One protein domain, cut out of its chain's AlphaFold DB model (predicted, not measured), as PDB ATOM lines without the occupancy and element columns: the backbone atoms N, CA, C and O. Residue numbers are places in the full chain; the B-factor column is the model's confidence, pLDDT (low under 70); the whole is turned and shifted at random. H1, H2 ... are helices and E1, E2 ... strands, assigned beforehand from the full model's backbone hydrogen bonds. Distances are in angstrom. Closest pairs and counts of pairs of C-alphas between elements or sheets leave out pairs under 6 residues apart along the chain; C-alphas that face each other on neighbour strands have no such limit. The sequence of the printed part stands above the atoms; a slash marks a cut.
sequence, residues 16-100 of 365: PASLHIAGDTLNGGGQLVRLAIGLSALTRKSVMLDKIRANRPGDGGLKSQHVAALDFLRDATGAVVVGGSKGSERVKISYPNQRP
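What this domain is: This is residues 16 to 100 of the 365 residues of the protein "RNA 3'-terminal-phosphate cyclase (ATP)" of Zopfia rhizophila CBS 207.26 (UniProt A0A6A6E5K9). A four-stranded sheet has two helices, H1 and H2, side by side over one face, making two layers. The loop of residues 51 to 63 reaches past one end. The 85 printed residues include named elements E1, H1, E2, H2, E3, E4; the class is mixed, helices and strands. The sheet, E1 E2 E4 E3, is mixed; the whole is compact, radius of gyration of the C-alphas 11.9 A, spanning 39 by 23 by 17 A.

Where its parts are: E1 is residues 19 to 22, from C-alpha (23.339, -17.856, 185.332); E2, 47 to 50; E4, 91 to 94, ending at (21.857, -10.071, 191.879); E3, 80 to 82. H1, 30 to 43, measures 20.1 A; H2, 64 to 77, 19.7 A.

How they stand to each other: E1 and E2 are parallel, N 48 to O 19 2.8 A; E2 and E4 antiparallel, N 49 to O 91 2.8 A; E3 and E4 form a hairpin, N 80 to O 94 2.8 A. E1, H1, E2 form a strand-helix-strand unit, parallel neighbours joined through a helix; E2, H2, E3 a split one, with E4 between; both crossovers are right-handed. H1 and H2 touch, C-alphas of Ile 37 and Leu 70 closest at 6.8 A, the same way at a shallow tilt of 4 degrees. In both, every O i to N i+4 pair is within hydrogen-bond range.

The domain as a whole: The farthest C-alphas, Pro 57 and Arg 99, are 39.3 A apart. The printed part has no cut; link E2 to H2 is long. pLDDT is under 70 at residues 16 to 17, 26 to 28 and 97 to 100.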
ATOM      1  N   PRO A  16      25.779 -17.313 195.111       55.88
ATOM      2  CA  PRO A  16      24.825 -18.178 194.440       55.88
ATOM      3  C   PRO A  16      25.138 -18.189 192.946       55.88
ATOM      4  O   PRO A  16      25.255 -17.122 192.335       55.88
ATOM      5  N   ALA A  17      25.284 -19.393 192.382       61.62
ATOM      6  CA  ALA A  17      25.695 -19.603 191.000       61.62
ATOM      7  C   ALA A  17      24.897 -18.690 190.054       61.62
ATOM      8  O   ALA A  17      23.687 -18.847 189.865       61.62
ATOM      9  N   SER A  18      25.577 -17.685 189.501       77.00
ATOM     10  CA  SER A  18      24.975 -16.725 188.583       77.00
ATOM     11  C   SER A  18      24.799 -17.394 187.228       77.00
ATOM     12  O   SER A  18      25.774 -17.850 186.634       77.00
ATOM     13  N   LEU A  19      23.575 -17.401 186.699       91.00
ATOM     14  CA  LEU A  19      23.339 -17.856 185.332       91.00
ATOM     15  C   LEU A  19      24.059 -16.908 184.367       91.00
ATOM     16  O   LEU A  19      23.789 -15.707 184.367       91.00
ATOM     17  N   HIS A  20      24.967 -17.431 183.548       92.75
ATOM     18  CA  HIS A  20      25.684 -16.642 182.547       92.75
ATOM     19  C   HIS A  20      25.005 -16.775 181.181       92.75
ATOM     20  O   HIS A  20      24.748 -17.880 180.707       92.75
ATOM     21  N   ILE A  21      24.686 -15.641 180.558       90.25
ATOM     22  CA  ILE A  21      24.038 -15.559 179.248       90.25
ATOM     23  C   ILE A  21      24.880 -14.688 178.314       90.25
ATOM     24  O   ILE A  21      25.015 -13.483 178.530       90.25
ATOM     25  N   ALA A  22      25.372 -15.276 177.224       88.50
ATOM     26  CA  ALA A  22      26.086 -14.540 176.187       88.50
ATOM     27  C   ALA A  22      25.118 -13.743 175.290       88.50
ATOM     28  O   ALA A  22      24.238 -14.293 174.619       88.50
ATOM     29  N   GLY A  23      25.263 -12.419 175.292       84.81
ATOM     30  CA  GLY A  23      24.406 -11.442 174.611       84.81
ATOM     31  C   GLY A  23      24.723 -11.213 173.127       84.81
ATOM     32  O   GLY A  23      24.106 -10.348 172.489       84.81
ATOM     33  N   ASP A  24      25.664 -11.976 172.579       81.56
ATOM     34  CA  ASP A  24      26.017 -12.061 171.160       81.56
ATOM     35  C   ASP A  24      25.239 -13.170 170.422       81.56
ATOM     36  O   ASP A  24      25.256 -13.226 169.191       81.56
ATOM     37  N   THR A  25      24.482 -13.991 171.158       75.88
ATOM     38  CA  THR A  25      23.640 -15.065 170.619       75.88
ATOM     39  C   THR A  25      22.284 -14.566 170.074       75.88
ATOM     40  O   THR A  25      21.771 -13.497 170.431       75.88
ATOM     41  N   LEU A  26      21.670 -15.357 169.180       67.25
ATOM     42  CA  LEU A  26      20.353 -15.115 168.559       67.25
ATOM     43  C   LEU A  26      20.222 -13.750 167.831       67.25
ATOM     44  O   LEU A  26      21.020 -13.410 166.968       67.25
ATOM     45  N   ASN A  27      19.148 -12.988 168.083       59.19
ATOM     46  CA  ASN A  27      18.727 -11.782 167.338       59.19
ATOM     47  C   ASN A  27      19.442 -10.472 167.731       59.19
ATOM     48  O   ASN A  27      18.923  -9.362 167.537       59.19
ATOM     49  N   GLY A  28      20.633 -10.583 168.317       59.81
ATOM     50  CA  GLY A  28      21.366  -9.468 168.908       59.81
ATOM     51  C   GLY A  28      20.752  -9.063 170.249       59.81
ATOM     52  O   GLY A  28      19.605  -8.610 170.302       59.81
ATOM     53  N   GLY A  29      21.538  -9.211 171.320       70.75
ATOM     54  CA  GLY A  29      21.142  -9.379 172.726       70.75
ATOM     55  C   GLY A  29      20.137  -8.434 173.388       70.75
ATOM     56  O   GLY A  29      19.801  -8.652 174.543       70.75
ATOM     57  N   GLY A  30      19.576  -7.431 172.711       84.06
ATOM     58  CA  GLY A  30      18.549  -6.568 173.301       84.06
ATOM     59  C   GLY A  30      17.282  -7.315 173.739       84.06
ATOM     60  O   GLY A  30      16.680  -6.946 174.741       84.06
ATOM     61  N   GLN A  31      16.864  -8.370 173.025       88.50
ATOM     62  CA  GLN A  31      15.746  -9.219 173.472       88.50
ATOM     63  C   GLN A  31      16.128 -10.076 174.683       88.50
ATOM     64  O   GLN A  31      15.331 -10.189 175.609       88.50
ATOM     65  N   LEU A  32      17.350 -10.618 174.695       90.44
ATOM     66  CA  LEU A  32      17.866 -11.406 175.815       90.44
ATOM     67  C   LEU A  32      17.908 -10.580 177.099       90.44
ATOM     68  O   LEU A  32      17.433 -11.051 178.121       90.44
ATOM     69  N   VAL A  33      18.365  -9.325 177.032       92.44
ATOM     70  CA  VAL A  33      18.365  -8.426 178.198       92.44
ATOM     71  C   VAL A  33      16.950  -8.236 178.755       92.44
ATOM     72  O   VAL A  33      16.760  -8.331 179.960       92.44
ATOM     73  N   ARG A  34      15.933  -8.023 177.904       93.44
ATOM     74  CA  ARG A  34      14.542  -7.843 178.369       93.44
ATOM     75  C   ARG A  34      13.976  -9.094 179.038       93.44
ATOM     76  O   ARG A  34      13.326  -8.985 180.071       93.44
ATOM     77  N   LEU A  35      14.235 -10.267 178.458       93.88
ATOM     78  CA  LEU A  35      13.814 -11.541 179.042       93.88
ATOM     79  C   LEU A  35      14.540 -11.811 180.360       93.88
ATOM     80  O   LEU A  35      13.900 -12.187 181.337       93.88
ATOM     81  N   ALA A  36      15.852 -11.568 180.402       93.69
ATOM     82  CA  ALA A  36      16.655 -11.742 181.600       93.69
ATOM     83  C   ALA A  36      16.166 -10.847 182.741       93.69
ATOM     84  O   ALA A  36      16.028 -11.346 183.846       93.69
ATOM     85  N   ILE A  37      15.824  -9.580 182.479       94.31
ATOM     86  CA  ILE A  37      15.256  -8.666 183.485       94.31
ATOM     87  C   ILE A  37      13.993  -9.260 184.122       94.31
ATOM     88  O   ILE A  37      13.944  -9.422 185.339       94.31
ATOM     89  N   GLY A  38      12.994  -9.619 183.308       92.56
ATOM     90  CA  GLY A  38      11.722 -10.138 183.811       92.56
ATOM     91  C   GLY A  38      11.870 -11.487 184.521       92.56
ATOM     92  O   GLY A  38      11.363 -11.663 185.626       92.56
ATOM     93  N   LEU A  39      12.600 -12.429 183.919       92.56
ATOM     94  CA  LEU A  39      12.794 -13.766 184.487       92.56
ATOM     95  C   LEU A  39      13.643 -13.727 185.759       92.56
ATOM     96  O   LEU A  39      13.257 -14.340 186.747       92.56
ATOM     97  N   SER A  40      14.739 -12.962 185.769       92.31
ATOM     98  CA  SER A  40      15.580 -12.753 186.955       92.31
ATOM     99  C   SER A  40      14.755 -12.212 188.121       92.31
ATOM    100  O   SER A  40      14.865 -12.732 189.230       92.31
ATOM    101  N   ALA A  41      13.886 -11.221 187.865       89.75
ATOM    102  CA  ALA A  41      12.965 -10.690 188.868       89.75
ATOM    103  C   ALA A  41      12.062 -11.783 189.440       89.75
ATOM    104  O   ALA A  41      12.040 -11.991 190.652       89.75
ATOM    105  N   LEU A  42      11.334 -12.480 188.564       88.31
ATOM    106  CA  LEU A  42      10.323 -13.458 188.964       88.31
ATOM    107  C   LEU A  42      10.917 -14.670 189.677       88.31
ATOM    108  O   LEU A  42      10.312 -15.185 190.612       88.31
ATOM    109  N   THR A  43      12.089 -15.136 189.245       88.62
ATOM    110  CA  THR A  43      12.725 -16.323 189.826       88.62
ATOM    111  C   THR A  43      13.707 -15.988 190.940       88.62
ATOM    112  O   THR A  43      14.240 -16.910 191.553       88.62
ATOM    113  N   ARG A  44      14.012 -14.701 191.163       86.81
ATOM    114  CA  ARG A  44      15.045 -14.221 192.100       86.81
ATOM    115  C   ARG A  44      16.420 -14.865 191.871       86.81
ATOM    116  O   ARG A  44      17.215 -14.997 192.798       86.81
ATOM    117  N   LYS A  45      16.708 -15.277 190.632       89.75
ATOM    118  CA  LYS A  45      17.979 -15.919 190.264       89.75
ATOM    119  C   LYS A  45      18.933 -14.859 189.745       89.75
ATOM    120  O   LYS A  45      18.547 -14.085 188.878       89.75
ATOM    121  N   SER A  46      20.163 -14.848 190.247       92.50
ATOM    122  CA  SER A  46      21.206 -13.955 189.742       92.50
ATOM    123  C   SER A  46      21.548 -14.288 188.287       92.50
ATOM    124  O   SER A  46      21.657 -15.463 187.922       92.50
ATOM    125  N   VAL A  47      21.739 -13.255 187.467       93.94
ATOM    126  CA  VAL A  47      22.085 -13.387 186.046       93.94
ATOM    127  C   VAL A  47      23.247 -12.460 185.705       93.94
ATOM    128  O   VAL A  47      23.239 -11.283 186.061       93.94
ATOM    129  N   MET A  48      24.222 -12.977 184.961       94.88
ATOM    130  CA  MET A  48      25.282 -12.211 184.313       94.88
ATOM    131  C   MET A  48      25.050 -12.263 182.807       94.88
ATOM    132  O   MET A  48      25.011 -13.345 182.225       94.88
ATOM    133  N   LEU A  49      24.917 -11.105 182.170       93.69
ATOM    134  CA  LEU A  49      24.946 -10.999 180.716       93.69
ATOM    135  C   LEU A  49      26.253 -10.348 180.282       93.69
ATOM    136  O   LEU A  49      26.635  -9.327 180.850       93.69
ATOM    137  N   ASP A  50      26.901 -10.890 179.256       93.12
ATOM    138  CA  ASP A  50      28.059 -10.276 178.603       93.12
ATOM    139  C   ASP A  50      27.875 -10.156 177.089       93.12
ATOM    140  O   ASP A  50      26.872 -10.603 176.536       93.12
ATOM    141  N   LYS A  51      28.808  -9.472 176.414       91.88
ATOM    142  CA  LYS A  51      28.794  -9.245 174.957       91.88
ATOM    143  C   LYS A  51      27.452  -8.701 174.450       91.88
ATOM    144  O   LYS A  51      26.983  -9.038 173.358       91.88
ATOM    145  N   ILE A  52      26.794  -7.872 175.261       92.44
ATOM    146  CA  ILE A  52      25.434  -7.402 174.997       92.44
ATOM    147  C   ILE A  52      25.420  -6.661 173.665       92.44
ATOM    148  O   ILE A  52      26.002  -5.588 173.528       92.44
ATOM    149  N   ARG A  53      24.703  -7.224 172.684       90.31
ATOM    150  CA  ARG A  53      24.591  -6.666 171.329       90.31
ATOM    151  C   ARG A  53      25.935  -6.498 170.597       90.31
ATOM    152  O   ARG A  53      25.988  -5.670 169.690       90.31
ATOM    153  N   ALA A  54      26.963  -7.283 170.925       87.44
ATOM    154  CA  ALA A  54      28.285  -7.183 170.296       87.44
ATOM    155  C   ALA A  54      28.245  -7.361 168.762       87.44
ATOM    156  O   ALA A  54      28.960  -6.681 168.040       87.44
ATOM    157  N   ASN A  55      27.334  -8.199 168.253       85.00
ATOM    158  CA  ASN A  55      27.196  -8.481 166.816       85.00
ATOM    159  C   ASN A  55      26.305  -7.486 166.046       85.00
ATOM    160  O   ASN A  55      25.941  -7.750 164.899       85.00
ATOM    161  N   ARG A  56      25.851  -6.379 166.658       81.62
ATOM    162  CA  ARG A  56      24.991  -5.418 165.948       81.62
ATOM    163  C   ARG A  56      25.831  -4.386 165.192       81.62
ATOM    164  O   ARG A  56      26.718  -3.804 165.801       81.62
ATOM    165  N   PRO A  57      25.495  -4.075 163.924       70.06
ATOM    166  CA  PRO A  57      26.123  -2.961 163.224       70.06
ATOM    167  C   PRO A  57      25.797  -1.643 163.947       70.06
ATOM    168  O   PRO A  57      24.629  -1.355 164.233       70.06
ATOM    169  N   GLY A  58      26.835  -0.867 164.269       74.75
ATOM    170  CA  GLY A  58      26.765   0.355 165.077       74.75
ATOM    171  C   GLY A  58      27.074   0.115 166.559       74.75
ATOM    172  O   GLY A  58      27.735  -0.851 166.920       74.75
ATOM    173  N   ASP A  59      26.588   0.997 167.436       75.94
ATOM    174  CA  ASP A  59      26.920   0.916 168.860       75.94
ATOM    175  C   ASP A  59      26.358  -0.364 169.514       75.94
ATOM    176  O   ASP A  59      25.132  -0.595 169.536       75.94
ATOM    177  N   GLY A  60      27.243  -1.132 170.151       85.12
ATOM    178  CA  GLY A  60      26.923  -2.248 171.040       85.12
ATOM    179  C   GLY A  60      26.308  -1.817 172.378       85.12
ATOM    180  O   GLY A  60      25.870  -0.670 172.565       85.12
ATOM    181  N   GLY A  61      26.211  -2.775 173.295       92.56
ATOM    182  CA  GLY A  61      25.854  -2.561 174.693       92.56
ATOM    183  C   GLY A  61      24.412  -2.131 174.973       92.56
ATOM    184  O   GLY A  61      23.531  -2.065 174.102       92.56
ATOM    185  N   LEU A  62      24.156  -1.827 176.245       92.69
ATOM    186  CA  LEU A  62      22.857  -1.402 176.753       92.69
ATOM    187  C   LEU A  62      22.414  -0.069 176.130       92.69
ATOM    188  O   LEU A  62      23.094   0.953 176.178       92.69
ATOM    189  N   LYS A  63      21.216  -0.060 175.552       90.88
ATOM    190  CA  LYS A  63      20.472   1.161 175.165       90.88
ATOM    191  C   LYS A  63      19.537   1.674 176.258       90.88
ATOM    192  O   LYS A  63      19.237   0.931 177.186       90.88
ATOM    193  N   SER A  64      19.034   2.900 176.087       88.94
ATOM    194  CA  SER A  64      18.172   3.608 177.046       88.94
ATOM    195  C   SER A  64      16.995   2.776 177.550       88.94
ATOM    196  O   SER A  64      16.756   2.758 178.749       88.94
ATOM    197  N   GLN A  65      16.319   2.023 176.676       90.44
ATOM    198  CA  GLN A  65      15.199   1.166 177.076       90.44
ATOM    199  C   GLN A  65      15.610   0.018 178.011       90.44
ATOM    200  O   GLN A  65      14.812  -0.420 178.830       90.44
ATOM    201  N   HIS A  66      16.847  -0.481 177.905       93.44
ATOM    202  CA  HIS A  66      17.338  -1.516 178.815       93.44
ATOM    203  C   HIS A  66      17.729  -0.910 180.156       93.44
ATOM    204  O   HIS A  66      17.397  -1.482 181.180       93.44
ATOM    205  N   VAL A  67      18.401   0.248 180.140       92.06
ATOM    206  CA  VAL A  67      18.769   0.981 181.360       92.06
ATOM    207  C   VAL A  67      17.511   1.332 182.150       92.06
ATOM    208  O   VAL A  67      17.423   0.980 183.315       92.06
ATOM    209  N   ALA A  68      16.489   1.883 181.492       90.50
ATOM    210  CA  ALA A  68      15.206   2.182 182.126       90.50
ATOM    211  C   ALA A  68      14.538   0.934 182.734       90.50
ATOM    212  O   ALA A  68      14.002   0.993 183.836       90.50
ATOM    213  N   ALA A  69      14.596  -0.209 182.041       92.81
ATOM    214  CA  ALA A  69      14.051  -1.456 182.567       92.81
ATOM    215  C   ALA A  69      14.878  -2.029 183.738       92.81
ATOM    216  O   ALA A  69      14.305  -2.611 184.655       92.81
ATOM    217  N   LEU A  70      16.204  -1.857 183.728       92.94
ATOM    218  CA  LEU A  70      17.101  -2.246 184.823       92.94
ATOM    219  C   LEU A  70      16.936  -1.345 186.051       92.94
ATOM    220  O   LEU A  70      16.950  -1.848 187.171       92.94
ATOM    221  N   ASP A  71      16.759  -0.040 185.846       89.19
ATOM    222  CA  ASP A  71      16.459   0.913 186.912       89.19
ATOM    223  C   ASP A  71      15.127   0.550 187.572       89.19
ATOM    224  O   ASP A  71      15.087   0.332 188.779       89.19
ATOM    225  N   PHE A  72      14.071   0.341 186.778       87.38
ATOM    226  CA  PHE A  72      12.792  -0.116 187.319       87.38
ATOM    227  C   PHE A  72      12.920  -1.463 188.040       87.38
ATOM    228  O   PHE A  72      12.347  -1.636 189.107       87.38
ATOM    229  N   LEU A  73      13.680  -2.424 187.501       89.31
ATOM    230  CA  LEU A  73      13.939  -3.704 188.166       89.31
ATOM    231  C   LEU A  73      14.591  -3.507 189.540       89.31
ATOM    232  O   LEU A  73      14.152  -4.131 190.509       89.31
ATOM    233  N   ARG A  74      15.642  -2.682 189.626       86.81
ATOM    234  CA  ARG A  74      16.317  -2.351 190.889       86.81
ATOM    235  C   ARG A  74      15.301  -1.813 191.883       86.81
ATOM    236  O   ARG A  74      15.190  -2.353 192.980       86.81
ATOM    237  N   ASP A  75      14.537  -0.813 191.466       80.06
ATOM    238  CA  ASP A  75      13.628  -0.091 192.346       80.06
ATOM    239  C   ASP A  75      12.465  -1.012 192.782       80.06
ATOM    240  O   ASP A  75      12.142  -1.111 193.965       80.06
ATOM    241  N   ALA A  76      11.895  -1.785 191.852       80.44
ATOM    242  CA  ALA A  76      10.746  -2.660 192.087       80.44
ATOM    243  C   ALA A  76      11.074  -3.952 192.843       80.44
ATOM    244  O   ALA A  76      10.153  -4.612 193.318       80.44
ATOM    245  N   THR A  77      12.345  -4.357 192.931       80.75
ATOM    246  CA  THR A  77      12.712  -5.672 193.497       80.75
ATOM    247  C   THR A  77      13.861  -5.646 194.502       80.75
ATOM    248  O   THR A  77      14.205  -6.699 195.052       80.75
ATOM    249  N   GLY A  78      14.484  -4.485 194.721       80.69
ATOM    250  CA  GLY A  78      15.701  -4.357 195.524       80.69
ATOM    251  C   GLY A  78      16.920  -5.048 194.901       80.69
ATOM    252  O   GLY A  78      17.842  -5.422 195.624       80.69
ATOM    253  N   ALA A  79      16.915  -5.290 193.584       87.31
ATOM    254  CA  ALA A  79      18.043  -5.911 192.893       87.31
ATOM    255  C   ALA A  79      19.298  -5.039 192.993       87.31
ATOM    256  O   ALA A  79      19.222  -3.822 192.870       87.31
ATOM    257  N   VAL A  80      20.468  -5.659 193.092       90.25
ATOM    258  CA  VAL A  80      21.737  -4.982 192.823       90.25
ATOM    259  C   VAL A  80      22.070  -5.177 191.349       90.25
ATOM    260  O   VAL A  80      22.119  -6.304 190.854       90.25
ATOM    261  N   VAL A  81      22.282  -4.067 190.643       92.25
ATOM    262  CA  VAL A  81      22.615  -4.061 189.215       92.25
ATOM    263  C   VAL A  81      24.000  -3.450 189.027       92.25
ATOM    264  O   VAL A  81      24.192  -2.255 189.239       92.25
ATOM    265  N   VAL A  82      24.961  -4.261 188.589       94.56
ATOM    266  CA  VAL A  82      26.326  -3.823 188.255       94.56
ATOM    267  C   VAL A  82      26.464  -3.758 186.738       94.56
ATOM    268  O   VAL A  82      26.104  -4.707 186.048       94.56
ATOM    269  N   GLY A  83      26.976  -2.645 186.206       93.00
ATOM    270  CA  GLY A  83      27.096  -2.435 184.755       93.00
ATOM    271  C   GLY A  83      25.786  -2.037 184.064       93.00
ATOM    272  O   GLY A  83      25.674  -2.145 182.848       93.00
ATOM    273  N   GLY A  84      24.785  -1.560 184.813       91.75
ATOM    274  CA  GLY A  84      23.475  -1.138 184.295       91.75
ATOM    275  C   GLY A  84      23.450   0.221 183.583       91.75
ATOM    276  O   GLY A  84      22.408   0.866 183.546       91.75
ATOM    277  N   SER A  85      24.575   0.693 183.048       91.12
ATOM    278  CA  SER A  85      24.686   1.993 182.381       91.12
ATOM    279  C   SER A  85      24.613   1.863 180.858       91.12
ATOM    280  O   SER A  85      24.897   0.819 180.266       91.12
ATOM    281  N   LYS A  86      24.221   2.949 180.186       90.75
ATOM    282  CA  LYS A  86      24.156   2.980 178.722       90.75
ATOM    283  C   LYS A  86      25.539   2.692 178.122       90.75
ATOM    284  O   LYS A  86      26.527   3.280 178.536       90.75
ATOM    285  N   GLY A  87      25.575   1.850 177.093       91.75
ATOM    286  CA  GLY A  87      26.794   1.440 176.396       91.75
ATOM    287  C   GLY A  87      27.486   0.242 177.040       91.75
ATOM    288  O   GLY A  87      28.303  -0.381 176.378       91.75
ATOM    289  N   SER A  88      27.116  -0.138 178.269       93.56
ATOM    290  CA  SER A  88      27.715  -1.300 178.919       93.56
ATOM    291  C   SER A  88      27.444  -2.583 178.135       93.56
ATOM    292  O   SER A  88      26.311  -2.860 177.733       93.56
ATOM    293  N   GLU A  89      28.485  -3.383 177.938       94.00
ATOM    294  CA  GLU A  89      28.406  -4.687 177.278       94.00
ATOM    295  C   GLU A  89      28.217  -5.836 178.266       94.00
ATOM    296  O   GLU A  89      28.023  -6.978 177.847       94.00
ATOM    297  N   ARG A  90      28.272  -5.537 179.569       94.19
ATOM    298  CA  ARG A  90      28.095  -6.503 180.650       94.19
ATOM    299  C   ARG A  90      27.149  -5.963 181.711       94.19
ATOM    300  O   ARG A  90      27.265  -4.808 182.113       94.19
ATOM    301  N   VAL A  91      26.236  -6.798 182.191       95.44
ATOM    302  CA  VAL A  91      25.395  -6.462 183.342       95.44
ATOM    303  C   VAL A  91      25.232  -7.676 184.243       95.44
ATOM    304  O   VAL A  91      24.905  -8.763 183.769       95.44
ATOM    305  N   LYS A  92      25.443  -7.481 185.544       95.81
ATOM    306  CA  LYS A  92      25.140  -8.466 186.583       95.81
ATOM    307  C   LYS A  92      23.925  -7.986 187.361       95.81
ATOM    308  O   LYS A  92      23.916  -6.857 187.846       95.81
ATOM    309  N   ILE A  93      22.928  -8.850 187.477       94.12
ATOM    310  CA  ILE A  93      21.751  -8.672 188.321       94.12
ATOM    311  C   ILE A  93      21.875  -9.682 189.457       94.12
ATOM    312  O   ILE A  93      22.025 -10.879 189.205       94.12
ATOM    313  N   SER A  94      21.821  -9.214 190.698       91.94
ATOM    314  CA  SER A  94      21.857 -10.071 191.879       91.94
ATOM    315  C   SER A  94      20.875  -9.610 192.950       91.94
ATOM    316  O   SER A  94      20.397  -8.475 192.953       91.94
ATOM    317  N   TYR A  95      20.568 -10.513 193.879       86.94
ATOM    318  CA  TYR A  95      19.605 -10.287 194.957       86.94
ATOM    319  C   TYR A  95      20.227 -10.621 196.325       86.94
ATOM    320  O   TYR A  95      19.739 -11.517 197.015       86.94
ATOM    321  N   PRO A  96      21.321  -9.935 196.719       72.62
ATOM    322  CA  PRO A  96      22.201 -10.360 197.815       72.62
ATOM    323  C   PRO A  96      21.502 -10.448 199.175       72.62
ATOM    324  O   PRO A  96      21.824 -11.319 199.971       72.62
ATOM    325  N   ASN A  97      20.499  -9.608 199.427       63.75
ATOM    326  CA  ASN A  97      19.800  -9.607 200.714       63.75
ATOM    327  C   ASN A  97      18.518 -10.444 200.713       63.75
ATOM    328  O   ASN A  97      17.776 -10.389 201.691       63.75
ATOM    329  N   GLN A  98      18.179 -11.096 199.593       59.75
ATOM    330  CA  GLN A  98      16.837 -11.598 199.253       59.75
ATOM    331  C   GLN A  98      15.685 -10.601 199.469       59.75
ATOM    332  O   GLN A  98      14.582 -10.897 199.025       59.75
ATOM    333  N   ARG A  99      15.933  -9.422 200.058       55.47
ATOM    334  CA  ARG A  99      14.978  -8.412 200.491       55.47
ATOM    335  C   ARG A  99      14.214  -7.942 199.259       55.47
ATOM    336  O   ARG A  99      14.809  -7.324 198.376       55.47
ATOM    337  N   PRO A 100      12.936  -8.311 199.145       56.69
ATOM    338  CA  PRO A 100      12.073  -7.761 198.118       56.69
ATOM    339  C   PRO A 100      11.866  -6.262 198.353       56.69
ATOM    340  O   PRO A 100      12.072  -5.780 199.473       56.69
TER     341      PRO A 100